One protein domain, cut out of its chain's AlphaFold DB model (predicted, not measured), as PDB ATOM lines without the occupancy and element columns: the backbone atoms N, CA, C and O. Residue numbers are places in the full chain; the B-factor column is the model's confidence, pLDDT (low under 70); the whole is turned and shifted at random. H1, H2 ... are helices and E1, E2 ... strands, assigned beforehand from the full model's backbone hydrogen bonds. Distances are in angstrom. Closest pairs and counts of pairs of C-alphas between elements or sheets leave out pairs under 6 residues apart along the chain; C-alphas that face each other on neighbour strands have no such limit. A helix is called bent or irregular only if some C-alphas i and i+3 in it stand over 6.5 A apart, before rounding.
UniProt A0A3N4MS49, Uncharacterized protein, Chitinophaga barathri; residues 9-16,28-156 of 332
ATOM      1  N   THR A   9     186.531  93.954 203.472       93.25
ATOM      2  CA  THR A   9     185.131  94.373 203.415       93.25
ATOM      3  C   THR A   9     185.055  95.848 203.044       93.25
ATOM      4  O   THR A   9     185.638  96.680 203.734       93.25
ATOM      5  N   LEU A  10     184.331  96.180 201.973       90.62
ATOM      6  CA  LEU A  10     183.909  97.549 201.681       90.62
ATOM      7  C   LEU A  10     182.545  97.762 202.327       90.62
ATOM      8  O   LEU A  10     181.597  97.041 202.027       90.62
ATOM      9  N   HIS A  11     182.440  98.742 203.208       88.00
ATOM     10  CA  HIS A  11     181.182  99.108 203.834       88.00
ATOM     11  C   HIS A  11     180.794 100.508 203.391       88.00
ATOM     12  O   HIS A  11     181.610 101.429 203.441       88.00
ATOM     13  N   ILE A  12     179.552 100.631 202.956       83.06
ATOM     14  CA  ILE A  12     178.909 101.849 202.507       83.06
ATOM     15  C   ILE A  12     177.819 102.147 203.519       83.06
ATOM     16  O   ILE A  12     176.890 101.356 203.634       83.06
ATOM     17  N   ILE A  13     177.926 103.251 204.247       78.44
ATOM     18  CA  ILE A  13     176.915 103.642 205.229       78.44
ATOM     19  C   ILE A  13     176.060 104.750 204.629       78.44
ATOM     20  O   ILE A  13     176.579 105.780 204.194       78.44
ATOM     21  N   PHE A  14     174.746 104.537 204.622       73.06
ATOM     22  CA  PHE A  14     173.779 105.577 204.283       73.06
ATOM     23  C   PHE A  14     173.385 106.352 205.542       73.06
ATOM     24  O   PHE A  14     173.332 105.790 206.636       73.06
ATOM     25  N   ASP A  15     173.139 107.654 205.395       65.38
ATOM     26  CA  ASP A  15     172.813 108.522 206.524       65.38
ATOM     27  C   ASP A  15     171.556 108.050 207.269       65.38
ATOM     28  O   ASP A  15     170.561 107.640 206.673       65.38
ATOM     29  N   GLY A  16     171.617 108.112 208.601       55.09
ATOM     30  CA  GLY A  16     170.513 107.759 209.490       55.09
ATOM     31  C   GLY A  16     170.994 107.052 210.753       55.09
ATOM     32  O   GLY A  16     171.751 106.085 210.694       55.09
ATOM     33  N   PHE A  28     185.429  90.833 199.766       91.94
ATOM     34  CA  PHE A  28     186.482  90.597 198.774       91.94
ATOM     35  C   PHE A  28     187.664  89.814 199.349       91.94
ATOM     36  O   PHE A  28     188.044  89.970 200.512       91.94
ATOM     37  N   ASP A  29     188.297  89.010 198.495       89.81
ATOM     38  CA  ASP A  29     189.550  88.313 198.816       89.81
ATOM     39  C   ASP A  29     190.785  89.222 198.647       89.81
ATOM     40  O   ASP A  29     191.839  88.957 199.226       89.81
ATOM     41  N   ASP A  30     190.658  90.299 197.864       88.81
ATOM     42  CA  ASP A  30     191.747  91.189 197.449       88.81
ATOM     43  C   ASP A  30     191.352  92.661 197.655       88.81
ATOM     44  O   ASP A  30     190.283  93.099 197.216       88.81
ATOM     45  N   LEU A  31     192.240  93.434 198.291       89.88
ATOM     46  CA  LEU A  31     192.078  94.869 198.516       89.88
ATOM     47  C   LEU A  31     191.906  95.632 197.200       89.88
ATOM     48  O   LEU A  31     191.132  96.585 197.134       89.88
ATOM     49  N   ARG A  32     192.600  95.212 196.139       87.69
ATOM     50  CA  ARG A  32     192.497  95.832 194.817       87.69
ATOM     51  C   ARG A  32     191.105  95.673 194.224       87.69
ATOM     52  O   ARG A  32     190.596  96.627 193.648       87.69
ATOM     53  N   CYS A  33     190.475  94.512 194.395       87.06
ATOM     54  CA  CYS A  33     189.096  94.306 193.954       87.06
ATOM     55  C   CYS A  33     188.143  95.224 194.727       87.06
ATOM     56  O   CYS A  33     187.370  95.943 194.101       87.06
ATOM     57  N   ALA A  34     188.268  95.276 196.060       88.88
ATOM     58  CA  ALA A  34     187.466  96.176 196.893       88.88
ATOM     59  C   ALA A  34     187.620  97.646 196.464       88.88
ATOM     60  O   ALA A  34     186.639  98.382 196.352       88.88
ATOM     61  N   PHE A  35     188.858  98.059 196.183       87.31
ATOM     62  CA  PHE A  35     189.167  99.401 195.709       87.31
ATOM     63  C   PHE A  35     188.583  99.677 194.325       87.31
ATOM     64  O   PHE A  35     187.921 100.691 194.163       87.31
ATOM     65  N   ASN A  36     188.755  98.797 193.337       85.25
ATOM     66  CA  ASN A  36     188.221  99.006 191.988       85.25
ATOM     67  C   ASN A  36     186.681  99.067 191.983       85.25
ATOM     68  O   ASN A  36     186.099  99.960 191.364       85.25
ATOM     69  N   THR A  37     186.015  98.191 192.745       82.94
ATOM     70  CA  THR A  37     184.549  98.180 192.890       82.94
ATOM     71  C   THR A  37     183.999  99.486 193.467       82.94
ATOM     72  O   THR A  37     182.918  99.931 193.064       82.94
ATOM     73  N   LEU A  38     184.741 100.138 194.369       82.56
ATOM     74  CA  LEU A  38     184.396 101.469 194.871       82.56
ATOM     75  C   LEU A  38     184.288 102.495 193.720       82.56
ATOM     76  O   LEU A  38     183.369 103.310 193.733       82.56
ATOM     77  N   PHE A  39     185.169 102.461 192.711       76.50
ATOM     78  CA  PHE A  39     185.154 103.435 191.603       76.50
ATOM     79  C   PHE A  39     184.061 103.189 190.574       76.50
ATOM     80  O   PHE A  39     183.523 104.145 190.014       76.50
ATOM     81  N   GLU A  40     183.804 101.927 190.254       73.75
ATOM     82  CA  GLU A  40     183.004 101.590 189.080       73.75
ATOM     83  C   GLU A  40     181.515 101.575 189.346       73.75
ATOM     84  O   GLU A  40     180.754 102.173 188.595       73.75
ATOM     85  N   GLN A  41     181.113 100.870 190.398       66.19
ATOM     86  CA  GLN A  41     179.711 100.518 190.596       66.19
ATOM     87  C   GLN A  41     179.024 101.459 191.578       66.19
ATOM     88  O   GLN A  41     177.818 101.672 191.513       66.19
ATOM     89  N   ASN A  42     179.800 102.040 192.491       60.84
ATOM     90  CA  ASN A  42     179.224 102.635 193.685       60.84
ATOM     91  C   ASN A  42     179.635 104.085 193.895       60.84
ATOM     92  O   ASN A  42     178.987 104.756 194.691       60.84
ATOM     93  N   HIS A  43     180.652 104.591 193.175       66.25
ATOM     94  CA  HIS A  43     181.194 105.936 193.394       66.25
ATOM     95  C   HIS A  43     180.089 107.005 193.482       66.25
ATOM     96  O   HIS A  43     180.079 107.861 194.367       66.25
ATOM     97  N   ASP A  44     179.134 106.918 192.562       61.84
ATOM     98  CA  ASP A  44     178.047 107.881 192.428       61.84
ATOM     99  C   ASP A  44     176.859 107.567 193.360       61.84
ATOM    100  O   ASP A  44     176.043 108.440 193.625       61.84
ATOM    101  N   GLN A  45     176.801 106.364 193.948       59.72
ATOM    102  CA  GLN A  45     175.855 106.026 195.019       59.72
ATOM    103  C   GLN A  45     176.284 106.607 196.380       59.72
ATOM    104  O   GLN A  45     175.443 106.846 197.244       59.72
ATOM    105  N   PHE A  46     177.579 106.865 196.599       59.19
ATOM    106  CA  PHE A  46     178.079 107.485 197.840       59.19
ATOM    107  C   PHE A  46     177.887 108.991 197.899       59.19
ATOM    108  O   PHE A  46     177.923 109.578 198.976       59.19
ATOM    109  N   ILE A  47     177.797 109.620 196.733       55.50
ATOM    110  CA  ILE A  47     177.826 111.067 196.579       55.50
ATOM    111  C   ILE A  47     176.539 111.398 195.847       55.50
ATOM    112  O   ILE A  47     176.535 111.318 194.615       55.50
ATOM    113  N   PRO A  48     175.450 111.692 196.581       51.31
ATOM    114  CA  PRO A  48     174.190 112.057 195.961       51.31
ATOM    115  C   PRO A  48     174.465 113.151 194.939       51.31
ATOM    116  O   PRO A  48     175.182 114.109 195.240       51.31
ATOM    117  N   GLN A  49     173.935 112.989 193.726       50.94
ATOM    118  CA  GLN A  49     174.125 113.995 192.687       50.94
ATOM    119  C   GLN A  49     173.620 115.361 193.158       50.94
ATOM    120  O   GLN A  49     174.207 116.343 192.745       50.94
ATOM    121  N   ASP A  50     172.653 115.406 194.084       49.06
ATOM    122  CA  ASP A  50     171.934 116.622 194.468       49.06
ATOM    123  C   ASP A  50     172.300 117.213 195.846       49.06
ATOM    124  O   ASP A  50     171.877 118.323 196.172       49.06
ATOM    125  N   GLU A  51     173.132 116.540 196.649       51.69
ATOM    126  CA  GLU A  51     173.611 117.057 197.945       51.69
ATOM    127  C   GLU A  51     175.029 117.619 197.784       51.69
ATOM    128  O   GLU A  51     176.042 117.026 198.151       51.69
ATOM    129  N   TYR A  52     175.102 118.790 197.150       52.50
ATOM    130  CA  TYR A  52     176.362 119.429 196.752       52.50
ATOM    131  C   TYR A  52     177.164 120.034 197.909       52.50
ATOM    132  O   TYR A  52     178.313 120.439 197.716       52.50
ATOM    133  N   LEU A  53     176.577 120.126 199.102       52.38
ATOM    134  CA  LEU A  53     177.247 120.629 200.292       52.38
ATOM    135  C   LEU A  53     177.467 119.469 201.260       52.38
ATOM    136  O   LEU A  53     176.492 118.819 201.636       52.38
ATOM    137  N   PRO A  54     178.717 119.217 201.696       52.69
ATOM    138  CA  PRO A  54     178.936 118.314 202.806       52.69
ATOM    139  C   PRO A  54     178.111 118.834 203.993       52.69
ATOM    140  O   PRO A  54     178.160 120.038 204.275       52.69
ATOM    141  N   PRO A  55     177.354 117.969 204.673       51.59
ATOM    142  CA  PRO A  55     176.546 118.363 205.813       51.59
ATOM    143  C   PRO A  55     177.415 119.085 206.845       51.59
ATOM    144  O   PRO A  55     178.484 118.606 207.236       51.59
ATOM    145  N   VAL A  56     176.961 120.271 207.261       46.75
ATOM    146  CA  VAL A  56     177.688 121.169 208.179       46.75
ATOM    147  C   VAL A  56     177.918 120.507 209.547       46.75
ATOM    148  O   VAL A  56     178.851 120.856 210.264       46.75
ATOM    149  N   ASP A  57     177.108 119.506 209.888       50.62
ATOM    150  CA  ASP A  57     177.125 118.765 211.148       50.62
ATOM    151  C   ASP A  57     177.857 117.409 211.074       50.62
ATOM    152  O   ASP A  57     177.770 116.609 212.008       50.62
ATOM    153  N   GLY A  58     178.600 117.136 209.993       48.34
ATOM    154  CA  GLY A  58     179.401 115.913 209.854       48.34
ATOM    155  C   GLY A  58     178.588 114.632 209.636       48.34
ATOM    156  O   GLY A  58     179.155 113.541 209.707       48.34
ATOM    157  N   LYS A  59     177.281 114.745 209.370       52.06
ATOM    158  CA  LYS A  59     176.385 113.624 209.053       52.06
ATOM    159  C   LYS A  59     176.361 113.347 207.554       52.06
ATOM    160  O   LYS A  59     175.424 113.763 206.891       52.06
ATOM    161  N   GLY A  60     177.416 112.745 207.015       57.88
ATOM    162  CA  GLY A  60     177.454 112.378 205.599       57.88
ATOM    163  C   GLY A  60     177.750 110.901 205.393       57.88
ATOM    164  O   GLY A  60     178.423 110.279 206.219       57.88
ATOM    165  N   ARG A  61     177.322 110.375 204.239       69.25
ATOM    166  CA  ARG A  61     177.683 109.033 203.756       69.25
ATOM    167  C   ARG A  61     179.191 108.803 203.868       69.25
ATOM    168  O   ARG A  61     180.005 109.532 203.292       69.25
ATOM    169  N   GLU A  62     179.562 107.756 204.596       78.19
ATOM    170  CA  GLU A  62     180.942 107.288 204.697       78.19
ATOM    171  C   GLU A  62     181.073 105.945 203.987       78.19
ATOM    172  O   GLU A  62     180.195 105.083 204.083       78.19
ATOM    173  N   ALA A  63     182.209 105.742 203.326       83.56
ATOM    174  CA  ALA A  63     182.607 104.415 202.889       83.56
ATOM    175  C   ALA A  63     183.978 104.062 203.455       83.56
ATOM    176  O   ALA A  63     184.845 104.923 203.618       83.56
ATOM    177  N   TYR A  64     184.194 102.791 203.761       89.38
ATOM    178  CA  TYR A  64     185.498 102.319 204.206       89.38
ATOM    179  C   TYR A  64     185.795 100.917 203.712       89.38
ATOM    180  O   TYR A  64     184.922 100.054 203.699       89.38
ATOM    181  N   ILE A  65     187.057 100.696 203.351       91.12
ATOM    182  CA  ILE A  65     187.594  99.359 203.131       91.12
ATOM    183  C   ILE A  65     188.326  98.947 204.404       91.12
ATOM    184  O   ILE A  65     189.261  99.625 204.833       91.12
ATOM    185  N   MET A  66     187.890  97.849 205.007       93.31
ATOM    186  CA  MET A  66     188.519  97.238 206.173       93.31
ATOM    187  C   MET A  66     189.196  95.942 205.767       93.31
ATOM    188  O   MET A  66     188.657  95.181 204.963       93.31
ATOM    189  N   SER A  67     190.356  95.691 206.353       93.06
ATOM    190  CA  SER A  67     190.958  94.365 206.395       93.06
ATOM    191  C   SER A  67     190.194  93.455 207.357       93.06
ATOM    192  O   SER A  67     189.415  93.905 208.202       93.06
ATOM    193  N   ARG A  68     190.458  92.157 207.249       90.00
ATOM    194  CA  ARG A  68     189.908  91.118 208.117       90.00
ATOM    195  C   ARG A  68     190.166  91.363 209.603       90.00
ATOM    196  O   ARG A  68     189.310  91.036 210.419       90.00
ATOM    197  N   ASP A  69     191.307  91.955 209.939       90.38
ATOM    198  CA  ASP A  69     191.695  92.236 211.324       90.38
ATOM    199  C   ASP A  69     190.967  93.467 211.901       90.38
ATOM    200  O   ASP A  69     191.199  93.857 213.039       90.38
ATOM    201  N   GLY A  70     190.072  94.091 211.123       87.25
ATOM    202  CA  GLY A  70     189.308  95.278 211.518       87.25
ATOM    203  C   GLY A  70     190.016  96.601 211.218       87.25
ATOM    204  O   GLY A  70     189.428  97.668 211.392       87.25
ATOM    205  N   GLU A  71     191.248  96.553 210.711       91.31
ATOM    206  CA  GLU A  71     192.019  97.746 210.364       91.31
ATOM    207  C   GLU A  71     191.495  98.399 209.082       91.31
ATOM    208  O   GLU A  71     191.262  97.721 208.077       91.31
ATOM    209  N   LYS A  72     191.357  99.729 209.089       91.31
ATOM    210  CA  LYS A  72     190.911 100.513 207.925       91.31
ATOM    211  C   LYS A  72     192.056 100.698 206.927       91.31
ATOM    212  O   LYS A  72     193.067 101.317 207.245       91.31
ATOM    213  N   GLU A  73     191.855 100.226 205.701       91.62
ATOM    214  CA  GLU A  73     192.782 100.412 204.575       91.62
ATOM    215  C   GLU A  73     192.489 101.704 203.802       91.62
ATOM    216  O   GLU A  73     193.403 102.388 203.341       91.62
ATOM    217  N   LEU A  74     191.207 102.062 203.690       89.44
ATOM    218  CA  LEU A  74     190.737 103.266 203.008       89.44
ATOM    219  C   LEU A  74     189.489 103.804 203.700       89.44
ATOM    220  O   LEU A  74     188.603 103.038 204.071       89.44
ATOM    221  N   VAL A  75     189.399 105.124 203.826       87.12
ATOM    222  CA  VAL A  75     188.220 105.836 204.320       87.12
ATOM    223  C   VAL A  75     187.849 106.925 203.324       87.12
ATOM    224  O   VAL A  75     188.667 107.782 203.005       87.12
ATOM    225  N   VAL A  76     186.613 106.914 202.846       81.81
ATOM    226  CA  VAL A  76     186.063 107.903 201.920       81.81
ATOM    227  C   VAL A  76     185.063 108.762 202.666       81.81
ATOM    228  O   VAL A  76     184.105 108.244 203.241       81.81
ATOM    229  N   ARG A  77     185.295 110.075 202.668       76.06
ATOM    230  CA  ARG A  77     184.421 111.048 203.330       76.06
ATOM    231  C   ARG A  77     184.262 112.290 202.468       76.06
ATOM    232  O   ARG A  77     185.250 112.845 201.983       76.06
ATOM    233  N   ALA A  78     183.031 112.766 202.337       66.19
ATOM    234  CA  ALA A  78     182.777 114.138 201.919       66.19
ATOM    235  C   ALA A  78     183.076 115.073 203.104       66.19
ATOM    236  O   ALA A  78     182.559 114.857 204.198       66.19
ATOM    237  N   ARG A  79     183.943 116.080 202.929       61.81
ATOM    238  CA  ARG A  79     184.249 117.059 203.988       61.81
ATOM    239  C   ARG A  79     184.397 118.474 203.435       61.81
ATOM    240  O   ARG A  79     185.008 118.693 202.390       61.81
ATOM    241  N   LEU A  80     183.909 119.460 204.191       53.72
ATOM    242  CA  LEU A  80     184.367 120.842 204.047       53.72
ATOM    243  C   LEU A  80     185.812 120.927 204.566       53.72
ATOM    244  O   LEU A  80     186.110 120.482 205.673       53.72
ATOM    245  N   HIS A  81     186.723 121.462 203.750       48.06
ATOM    246  CA  HIS A  81     188.168 121.491 204.024       48.06
ATOM    247  C   HIS A  81     188.567 122.364 205.227       48.06
ATOM    248  O   HIS A  81     189.692 122.260 205.699       48.06
ATOM    249  N   SER A  82     187.646 123.152 205.798       43.94
ATOM    250  CA  SER A  82     187.894 124.029 206.955       43.94
ATOM    251  C   SER A  82     188.275 123.305 208.262       43.94
ATOM    252  O   SER A  82     188.480 123.960 209.278       43.94
ATOM    253  N   MET A  83     188.384 121.970 208.265       41.72
ATOM    254  CA  MET A  83     188.799 121.166 209.426       41.72
ATOM    255  C   MET A  83     190.199 120.536 209.307       41.72
ATOM    256  O   MET A  83     190.615 119.813 210.213       41.72
ATOM    257  N   ILE A  84     190.938 120.785 208.220       47.88
ATOM    258  CA  ILE A  84     192.368 120.455 208.140       47.88
ATOM    259  C   ILE A  84     193.121 121.724 208.546       47.88
ATOM    260  O   ILE A  84     193.032 122.731 207.855       47.88
ATOM    261  N   LYS A  85     193.798 121.697 209.703       43.56
ATOM    262  CA  LYS A  85     194.602 122.808 210.248       43.56
ATOM    263  C   LYS A  85     195.884 123.021 209.429       43.56
ATOM    264  O   LYS A  85     196.983 122.851 209.947       43.56
ATOM    265  N   ASP A  86     195.747 123.304 208.145       47.00
ATOM    266  CA  ASP A  86     196.853 123.740 207.303       47.00
ATOM    267  C   ASP A  86     196.404 125.005 206.568       47.00
ATOM    268  O   ASP A  86     195.648 124.950 205.598       47.00
ATOM    269  N   ASP A  87     196.839 126.155 207.085       47.09
ATOM    270  CA  ASP A  87     196.432 127.498 206.644       47.09
ATOM    271  C   ASP A  87     196.896 127.837 205.210       47.09
ATOM    272  O   ASP A  87     196.632 128.927 204.701       47.09
ATOM    273  N   SER A  88     197.603 126.917 204.544       45.38
ATOM    274  CA  SER A  88     198.192 127.109 203.217       45.38
ATOM    275  C   SER A  88     197.284 126.714 202.043       45.38
ATOM    276  O   SER A  88     197.617 127.025 200.895       45.38
ATOM    277  N   LEU A  89     196.138 126.066 202.287       46.91
ATOM    278  CA  LEU A  89     195.231 125.609 201.230       46.91
ATOM    279  C   LEU A  89     193.853 126.292 201.314       46.91
ATOM    280  O   LEU A  89     193.242 126.329 202.383       46.91
ATOM    281  N   PRO A  90     193.315 126.820 200.195       45.56
ATOM    282  CA  PRO A  90     191.990 127.430 200.189       45.56
ATOM    283  C   PRO A  90     190.920 126.421 200.622       45.56
ATOM    284  O   PRO A  90     190.933 125.255 200.222       45.56
ATOM    285  N   SER A  91     189.975 126.894 201.439       54.12
ATOM    286  CA  SER A  91     188.875 126.139 202.045       54.12
ATOM    287  C   SER A  91     187.838 125.686 201.009       54.12
ATOM    288  O   SER A  91     186.698 126.150 200.997       54.12
ATOM    289  N   THR A  92     188.226 124.785 200.114       56.16
ATOM    290  CA  THR A  92     187.350 124.264 199.067       56.16
ATOM    291  C   THR A  92     186.703 122.971 199.558       56.16
ATOM    292  O   THR A  92     187.420 122.010 199.854       56.16
ATOM    293  N   PRO A  93     185.365 122.891 199.666       61.72
ATOM    294  CA  PRO A  93     184.704 121.629 199.964       61.72
ATOM    295  C   PRO A  93     185.090 120.576 198.927       61.72
ATOM    296  O   PRO A  93     185.122 120.849 197.723       61.72
ATOM    297  N   ALA A  94     185.417 119.379 199.399       68.50
ATOM    298  CA  ALA A  94     185.894 118.315 198.537       68.50
ATOM    299  C   ALA A  94     185.625 116.942 199.145       68.50
ATOM    300  O   ALA A  94     185.303 116.771 200.323       68.50
ATOM    301  N   ILE A  95     185.746 115.939 198.293       74.19
ATOM    302  CA  ILE A  95     185.590 114.542 198.675       74.19
ATOM    303  C   ILE A  95     186.984 113.962 198.772       74.19
ATOM    304  O   ILE A  95     187.758 114.053 197.817       74.19
ATOM    305  N   TYR A  96     187.301 113.392 199.927       77.31
ATOM    306  CA  TYR A  96     188.646 112.945 200.248       77.31
ATOM    307  C   TYR A  96     188.687 111.443 200.430       77.31
ATOM    308  O   TYR A  96     187.825 110.843 201.079       77.31
ATOM    309  N   TYR A  97     189.747 110.854 199.892       82.94
ATOM    310  CA  TYR A  97     190.169 109.506 200.229       82.94
ATOM    311  C   TYR A  97     191.271 109.621 201.264       82.94
ATOM    312  O   TYR A  97     192.282 110.265 201.014       82.94
ATOM    313  N   HIS A  98     191.059 109.032 202.428       85.88
ATOM    314  CA  HIS A  98     192.000 108.994 203.531       85.88
ATOM    315  C   HIS A  98     192.571 107.580 203.655       85.88
ATOM    316  O   HIS A  98     191.819 106.608 203.726       85.88
ATOM    317  N   PHE A  99     193.896 107.479 203.686       87.06
ATOM    318  CA  PHE A  99     194.680 106.253 203.773       87.06
ATOM    319  C   PHE A  99     195.325 106.189 205.165       87.06
ATOM    320  O   PHE A  99     196.399 106.762 205.355       87.06
ATOM    321  N   PRO A 100     194.711 105.509 206.153       86.69
ATOM    322  CA  PRO A 100     195.190 105.533 207.537       86.69
ATOM    323  C   PRO A 100     196.630 105.028 207.702       86.69
ATOM    324  O   PRO A 100     197.378 105.544 208.524       86.69
ATOM    325  N   LYS A 101     197.034 104.054 206.878       88.00
ATOM    326  CA  LYS A 101     198.396 103.490 206.844       88.00
ATOM    327  C   LYS A 101     199.343 104.241 205.891       88.00
ATOM    328  O   LYS A 101     200.455 103.790 205.633       88.00
ATOM    329  N   GLY A 102     198.896 105.371 205.346       86.12
ATOM    330  CA  GLY A 102     199.608 106.183 204.367       86.12
ATOM    331  C   GLY A 102     199.394 105.727 202.913       86.12
ATOM    332  O   GLY A 102     199.253 104.533 202.625       86.12
ATOM    333  N   PRO A 103     199.406 106.666 201.950       82.56
ATOM    334  CA  PRO A 103     199.095 106.364 200.556       82.56
ATOM    335  C   PRO A 103     200.145 105.470 199.877       82.56
ATOM    336  O   PRO A 103     199.810 104.717 198.966       82.56
ATOM    337  N   ALA A 104     201.412 105.515 200.306       83.06
ATOM    338  CA  ALA A 104     202.475 104.669 199.755       83.06
ATOM    339  C   ALA A 104     202.286 103.178 200.102       83.06
ATOM    340  O   ALA A 104     202.479 102.309 199.248       83.06
ATOM    341  N   ALA A 105     201.858 102.873 201.333       85.31
ATOM    342  CA  ALA A 105     201.545 101.505 201.745       85.31
ATOM    343  C   ALA A 105     200.363 100.950 200.938       85.31
ATOM    344  O   ALA A 105     200.438  99.842 200.402       85.31
ATOM    345  N   PHE A 106     199.319 101.766 200.768       85.44
ATOM    346  CA  PHE A 106     198.141 101.423 199.977       85.44
ATOM    347  C   PHE A 106     198.483 101.153 198.500       85.44
ATOM    348  O   PHE A 106     198.092 100.127 197.942       85.44
ATOM    349  N   GLN A 107     199.290 102.020 197.871       85.06
ATOM    350  CA  GLN A 107     199.765 101.842 196.490       85.06
ATOM    351  C   GLN A 107     200.454 100.500 196.262       85.06
ATOM    352  O   GLN A 107     200.208  99.846 195.249       85.06
ATOM    353  N   LYS A 108     201.320 100.088 197.194       85.69
ATOM    354  CA  LYS A 108     202.061  98.827 197.084       85.69
ATOM    355  C   LYS A 108     201.116  97.626 197.060       85.69
ATOM    356  O   LYS A 108     201.349  96.690 196.298       85.69
ATOM    357  N   GLN A 109     200.059  97.662 197.868       84.75
ATOM    358  CA  GLN A 109     199.087  96.575 197.957       84.75
ATOM    359  C   GLN A 109     198.157  96.537 196.739       84.75
ATOM    360  O   GLN A 109     197.978  95.487 196.129       84.75
ATOM    361  N   VAL A 110     197.635  97.694 196.330       84.56
ATOM    362  CA  VAL A 110     196.655  97.811 195.236       84.56
ATOM    363  C   VAL A 110     197.316  97.853 193.849       84.56
ATOM    364  O   VAL A 110     196.653  97.688 192.829       84.56
ATOM    365  N   ARG A 111     198.647  98.000 193.795       84.25
ATOM    366  CA  ARG A 111     199.465  98.073 192.568       84.25
ATOM    367  C   ARG A 111     199.071  99.234 191.644       84.25
ATOM    368  O   ARG A 111     199.177  99.130 190.422       84.25
ATOM    369  N   VAL A 112     198.658 100.356 192.232       79.19
ATOM    370  CA  VAL A 112     198.351 101.614 191.529       79.19
ATOM    371  C   VAL A 112     199.479 102.626 191.715       79.19
ATOM    372  O   VAL A 112     200.086 102.708 192.781       79.19
ATOM    373  N   LYS A 113     199.767 103.418 190.679       78.75
ATOM    374  CA  LYS A 113     200.827 104.439 190.702       78.75
ATOM    375  C   LYS A 113     200.225 105.829 190.915       78.75
ATOM    376  O   LYS A 113     200.017 106.555 189.949       78.75
ATOM    377  N   LEU A 114     199.932 106.217 192.163       73.50
ATOM    378  CA  LEU A 114     199.389 107.569 192.421       73.50
ATOM    379  C   LEU A 114     200.465 108.662 192.341       73.50
ATOM    380  O   LEU A 114     200.143 109.820 192.116       73.50
ATOM    381  N   ASN A 115     201.745 108.299 192.463       74.88
ATOM    382  CA  ASN A 115     202.874 109.232 192.381       74.88
ATOM    383  C   ASN A 115     203.057 109.912 191.015       74.88
ATOM    384  O   ASN A 115     203.873 110.818 190.892       74.88
ATOM    385  N   GLN A 116     202.316 109.487 189.995       74.94
ATOM    386  CA  GLN A 116     202.340 110.088 188.663       74.94
ATOM    387  C   GLN A 116     201.444 111.330 188.558       74.94
ATOM    388  O   GLN A 116     201.428 111.986 187.517       74.94
ATOM    389  N   PHE A 117     200.687 111.656 189.607       71.69
ATOM    390  CA  PHE A 117     199.717 112.740 189.575       71.69
ATOM    391  C   PHE A 117     200.200 113.983 190.309       71.69
ATOM    392  O   PHE A 117     200.748 113.901 191.403       71.69
ATOM    393  N   ARG A 118     199.920 115.149 189.721       67.56
ATOM    394  CA  ARG A 118     200.327 116.458 190.251       67.56
ATOM    395  C   ARG A 118     199.800 116.734 191.664       67.56
ATOM    396  O   ARG A 118     200.504 117.345 192.454       67.56
ATOM    397  N   ASP A 119     198.595 116.253 191.968       67.31
ATOM    398  CA  ASP A 119     197.918 116.493 193.250       67.31
ATOM    399  C   ASP A 119     198.246 115.412 194.301       67.31
ATOM    400  O   ASP A 119     197.675 115.392 195.391       67.31
ATOM    401  N   TYR A 120     199.144 114.474 193.976       71.00
ATOM    402  CA  TYR A 120     199.595 113.451 194.909       71.00
ATOM    403  C   TYR A 120     200.684 114.000 195.825       71.00
ATOM    404  O   TYR A 120     201.787 114.318 195.382       71.00
ATOM    405  N   ASN A 121     200.397 114.023 197.123       73.31
ATOM    406  CA  ASN A 121     201.390 114.291 198.148       73.31
ATOM    407  C   ASN A 121     201.539 113.050 199.047       73.31
ATOM    408  O   ASN A 121     200.629 112.767 199.825       73.31
ATOM    409  N   PRO A 122     202.659 112.303 198.974       72.88
ATOM    410  CA  PRO A 122     202.862 111.113 199.802       72.88
ATOM    411  C   PRO A 122     202.961 111.427 201.301       72.88
ATOM    412  O   PRO A 122     202.778 110.518 202.109       72.88
ATOM    413  N   ALA A 123     203.251 112.680 201.670       75.12
ATOM    414  CA  ALA A 123     203.310 113.125 203.060       75.12
ATOM    415  C   ALA A 123     201.919 113.378 203.661       75.12
ATOM    416  O   ALA A 123     201.779 113.414 204.881       75.12
ATOM    417  N   LEU A 124     200.885 113.538 202.825       76.12
ATOM    418  CA  LEU A 124     199.516 113.707 203.293       76.12
ATOM    419  C   LEU A 124     198.808 112.348 203.319       76.12
ATOM    420  O   LEU A 124     198.852 111.601 202.340       76.12
ATOM    421  N   PRO A 125     198.091 112.014 204.406       77.94
ATOM    422  CA  PRO A 125     197.344 110.766 204.484       77.94
ATOM    423  C   PRO A 125     196.056 110.817 203.655       77.94
ATOM    424  O   PRO A 125     195.282 109.867 203.679       77.94
ATOM    425  N   PHE A 126     195.782 111.909 202.939       77.69
ATOM    426  CA  PHE A 126     194.562 112.090 202.168       77.69
ATOM    427  C   PHE A 126     194.834 112.555 200.740       77.69
ATOM    428  O   PHE A 126     195.843 113.186 200.438       77.69
ATOM    429  N   PHE A 127     193.885 112.247 199.865       75.69
ATOM    430  CA  PHE A 127     193.917 112.542 198.445       75.69
ATOM    431  C   PHE A 127     192.558 113.124 198.022       75.69
ATOM    432  O   PHE A 127     191.534 112.448 198.180       75.69
ATOM    433  N   PRO A 128     192.513 114.377 197.534       75.25
ATOM    434  CA  PRO A 128     191.284 114.986 197.045       75.25
ATOM    435  C   PRO A 128     190.847 114.359 195.717       75.25
ATOM    436  O   PRO A 128     191.614 114.200 194.763       75.25
ATOM    437  N   VAL A 129     189.571 114.011 195.655       75.50
ATOM    438  CA  VAL A 129     188.984 113.253 194.549       75.50
ATOM    439  C   VAL A 129     188.083 114.133 193.693       75.50
ATOM    440  O   VAL A 129     188.135 114.089 192.464       75.50
ATOM    441  N   HIS A 130     187.303 114.985 194.352       74.38
ATOM    442  CA  HIS A 130     186.423 115.961 193.721       74.38
ATOM    443  C   HIS A 130     186.587 117.299 194.400       74.38
ATOM    444  O   HIS A 130     186.582 117.355 195.627       74.38
ATOM    445  N   TYR A 131     186.671 118.352 193.599       72.50
ATOM    446  CA  TYR A 131     186.683 119.731 194.066       72.50
ATOM    447  C   TYR A 131     185.378 120.412 193.678       72.50
ATOM    448  O   TYR A 131     184.846 120.159 192.592       72.50
ATOM    449  N   LEU A 132     184.895 121.306 194.533       67.56
ATOM    450  CA  LEU A 132     183.873 122.267 194.147       67.56
ATOM    451  C   LEU A 132     184.541 123.496 193.522       67.56
ATOM    452  O   LEU A 132     185.378 124.142 194.143       67.56
ATOM    453  N   VAL A 133     184.180 123.816 192.283       65.62
ATOM    454  CA  VAL A 133     184.598 125.040 191.584       65.62
ATOM    455  C   VAL A 133     183.413 125.987 191.468       65.62
ATOM    456  O   VAL A 133     182.292 125.548 191.216       65.62
ATOM    457  N   ASN A 134     183.662 127.283 191.660       64.81
ATOM    458  CA  ASN A 134     182.651 128.336 191.584       64.81
ATOM    459  C   ASN A 134     182.914 129.224 190.359       64.81
ATOM    460  O   ASN A 134     183.439 130.325 190.473       64.81
ATOM    461  N   GLU A 135     182.592 128.708 189.175       53.47
ATOM    462  CA  GLU A 135     182.779 129.398 187.889       53.47
ATOM    463  C   GLU A 135     181.412 129.563 187.200       53.47
ATOM    464  O   GLU A 135     181.202 129.020 186.121       53.47
ATOM    465  N   ASN A 136     180.469 130.286 187.827       56.94
ATOM    466  CA  ASN A 136     179.031 130.412 187.466       56.94
ATOM    467  C   ASN A 136     178.095 129.415 188.185       56.94
ATOM    468  O   ASN A 136     177.168 128.867 187.585       56.94
ATOM    469  N   GLY A 137     178.352 129.166 189.471       62.09
ATOM    470  CA  GLY A 137     177.643 128.184 190.296       62.09
ATOM    471  C   GLY A 137     178.581 127.084 190.790       62.09
ATOM    472  O   GLY A 137     179.646 126.855 190.216       62.09
ATOM    473  N   ILE A 138     178.189 126.408 191.871       62.03
ATOM    474  CA  ILE A 138     178.972 125.324 192.473       62.03
ATOM    475  C   ILE A 138     178.920 124.108 191.542       62.03
ATOM    476  O   ILE A 138     177.865 123.507 191.357       62.03
ATOM    477  N   ARG A 139     180.059 123.742 190.946       65.06
ATOM    478  CA  ARG A 139     180.192 122.559 190.084       65.06
ATOM    479  C   ARG A 139     181.238 121.599 190.629       65.06
ATOM    480  O   ARG A 139     182.285 122.011 191.118       65.06
ATOM    481  N   LYS A 140     180.974 120.300 190.484       69.56
ATOM    482  CA  LYS A 140     181.917 119.223 190.800       69.56
ATOM    483  C   LYS A 140     182.945 119.096 189.679       69.56
ATOM    484  O   LYS A 140     182.583 118.909 188.517       69.56
ATOM    485  N   LYS A 141     184.228 119.153 190.023       73.94
ATOM    486  CA  LYS A 141     185.332 118.856 189.110       73.94
ATOM    487  C   LYS A 141     186.132 117.684 189.648       73.94
ATOM    488  O   LYS A 141     186.719 117.753 190.725       73.94
ATOM    489  N   GLU A 142     186.165 116.615 188.865       78.12
ATOM    490  CA  GLU A 142     186.955 115.430 189.177       78.12
ATOM    491  C   GLU A 142     188.450 115.747 189.074       78.12
ATOM    492  O   GLU A 142     188.905 116.311 188.061       78.12
ATOM    493  N   SER A 143     189.227 115.326 190.076       76.88
ATOM    494  CA  SER A 143     190.684 115.374 189.986       76.88
ATOM    495  C   SER A 143     191.162 114.506 188.815       76.88
ATOM    496  O   SER A 143     190.533 113.509 188.438       76.88
ATOM    497  N   LEU A 144     192.267 114.899 188.175       74.38
ATOM    498  CA  LEU A 144     192.829 114.132 187.050       74.38
ATOM    499  C   LEU A 144     193.196 112.711 187.479       74.38
ATOM    500  O   LEU A 144     192.976 111.744 186.751       74.38
ATOM    501  N   ALA A 145     193.715 112.605 188.694       73.75
ATOM    502  CA  ALA A 145     194.084 111.359 189.321       73.75
ATOM    503  C   ALA A 145     192.864 110.460 189.584       73.75
ATOM    504  O   ALA A 145     192.918 109.269 189.281       73.75
ATOM    505  N   PHE A 146     191.727 111.016 190.022       78.62
ATOM    506  CA  PHE A 146     190.483 110.250 190.130       78.62
ATOM    507  C   PHE A 146     190.008 109.705 188.779       78.62
ATOM    508  O   PHE A 146     189.715 108.515 188.663       78.62
ATOM    509  N   ARG A 147     189.988 110.545 187.736       79.00
ATOM    510  CA  ARG A 147     189.598 110.129 186.378       79.00
ATOM    511  C   ARG A 147     190.452 108.981 185.855       79.00
ATOM    512  O   ARG A 147     189.933 108.052 185.235       79.00
ATOM    513  N   PHE A 148     191.755 109.033 186.114       77.06
ATOM    514  CA  PHE A 148     192.661 107.958 185.739       77.06
ATOM    515  C   PHE A 148     192.354 106.664 186.498       77.06
ATOM    516  O   PHE A 148     192.226 105.616 185.870       77.06
ATOM    517  N   LEU A 149     192.186 106.735 187.823       77.94
ATOM    518  CA  LEU A 149     191.857 105.568 188.645       77.94
ATOM    519  C   LEU A 149     190.536 104.926 188.218       77.94
ATOM    520  O   LEU A 149     190.490 103.715 188.031       77.94
ATOM    521  N   LYS A 150     189.501 105.733 187.955       78.94
ATOM    522  CA  LYS A 150     188.212 105.257 187.430       78.94
ATOM    523  C   LYS A 150     188.379 104.513 186.099       78.94
ATOM    524  O   LYS A 150     187.756 103.476 185.884       78.94
ATOM    525  N   LYS A 151     189.250 105.007 185.211       77.00
ATOM    526  CA  LYS A 151     189.560 104.344 183.933       77.00
ATOM    527  C   LYS A 151     190.344 103.042 184.122       77.00
ATOM    528  O   LYS A 151     190.077 102.086 183.402       77.00
ATOM    529  N   GLN A 152     191.302 103.010 185.047       75.19
ATOM    530  CA  GLN A 152     192.098 101.817 185.333       75.19
ATOM    531  C   GLN A 152     191.246 100.716 185.975       75.19
ATOM    532  O   GLN A 152     191.345  99.568 185.552       75.19
ATOM    533  N   ALA A 153     190.382 101.077 186.928       75.25
ATOM    534  CA  ALA A 153     189.463 100.148 187.579       75.25
ATOM    535  C   ALA A 153     188.616  99.404 186.535       75.25
ATOM    536  O   ALA A 153     188.698  98.180 186.463       75.25
ATOM    537  N   LYS A 154     187.950 100.145 185.629       67.19
ATOM    538  CA  LYS A 154     187.027  99.612 184.602       67.19
ATOM    539  C   LYS A 154     187.612  98.513 183.703       67.19
ATOM    540  O   LYS A 154     186.869  97.756 183.086       67.19
ATOM    541  N   ILE A 155     188.934  98.452 183.569       58.97
ATOM    542  CA  ILE A 155     189.624  97.445 182.751       58.97
ATOM    543  C   ILE A 155     189.767  96.113 183.513       58.97
ATOM    544  O   ILE A 155     189.909  95.062 182.897       58.97
ATOM    545  N   GLU A 156     189.728  96.138 184.844       61.06
ATOM    546  CA  GLU A 156     190.146  95.035 185.717       61.06
ATOM    547  C   GLU A 156     188.994  94.350 186.468       61.06
ATOM    548  O   GLU A 156     189.189  93.255 186.991       61.06
TER     549      GLU A 156
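What this domain is: This is residues 9 to 16 and 28 to 156 of the 332 residues of an uncharacterized protein of Chitinophaga barathri (UniProt A0A3N4MS49). Six antiparallel strands, in the order E1 E2 E3 E4 E5 E6, form one sheet curled like part of a barrel; H1 lies in its hollow side over E1 and E2, and H3 crosses H1 farther from those strands. The short H2 packs on the first residues of H1. The printed part has 137 residues with three named helices and six named strands, along the chain E1 H1 E2 E3 E4 H2 E5 E6 H3, a mixed class. It is compact, with a radius of gyration of the C-alphas of 14.6 A and spans of 43 by 36 by 30 A.

How they stand to each other: Begin at edge strand E1, residues 9 to 13, where N 11 is 2.9 A from O 64 of E2, residues 62 to 67. E2, E3, residues 72 to 79, and E4, residues 94 to 98, form a meander, each strand the antiparallel neighbour of the one before; look at N 65 and O 74, 2.9 A, and N 77 and O 96, 3.1 A. E5, residues 126 to 134, bends by 58 degrees at residue 129; N 97 and O 127 are 2.9 A apart. E5 and edge strand E6, residues 138 to 142, are a hairpin, with N 131 and O 141 at 2.9 A. H1, residues 31 to 46, runs along the strands at a height over the sheet of 9.8 A; it is irregular, with C-alphas 41 and 44 7.8 A apart. H3, residues 144 to 156, touches residues 36 to 40 of H1 at a steep tilt of 64 degrees, opposite ways; the closest C-alphas, of Asn 36 and Ala 153, are 4.7 A apart. H3 only grazes the sheet with residues 144 to 147. H2, residues 103 to 110, touches H1 about perpendicular, at 73 degrees, the closest C-alphas being Arg 32 and Val 110, 4.6 A. H1 and H2 with the sheet make two layers, helices on one face of a sheet. The O i to N i+4 pairs are each within hydrogen-bond range in H2, 7 of 12 in H1 and 7 of 9 in H3.

Where its parts are: Find C-alpha 9 at (185.131, 94.373, 203.415), where E1 begins. H1 spans 18.9 A, E5 22.8 A and H3 19.3 A, ending at C-alpha 156, (190.146, 95.035, 185.717).

The domain as a whole: Residues 17 to 27 are not printed; C-alphas 16 and 28 are 25.8 A apart. The links H1 to E2, E3 to E4 and H2 to E5 are long. Confidence is under 70 in 54 residues, among them 41 to 61 and 78 to 94.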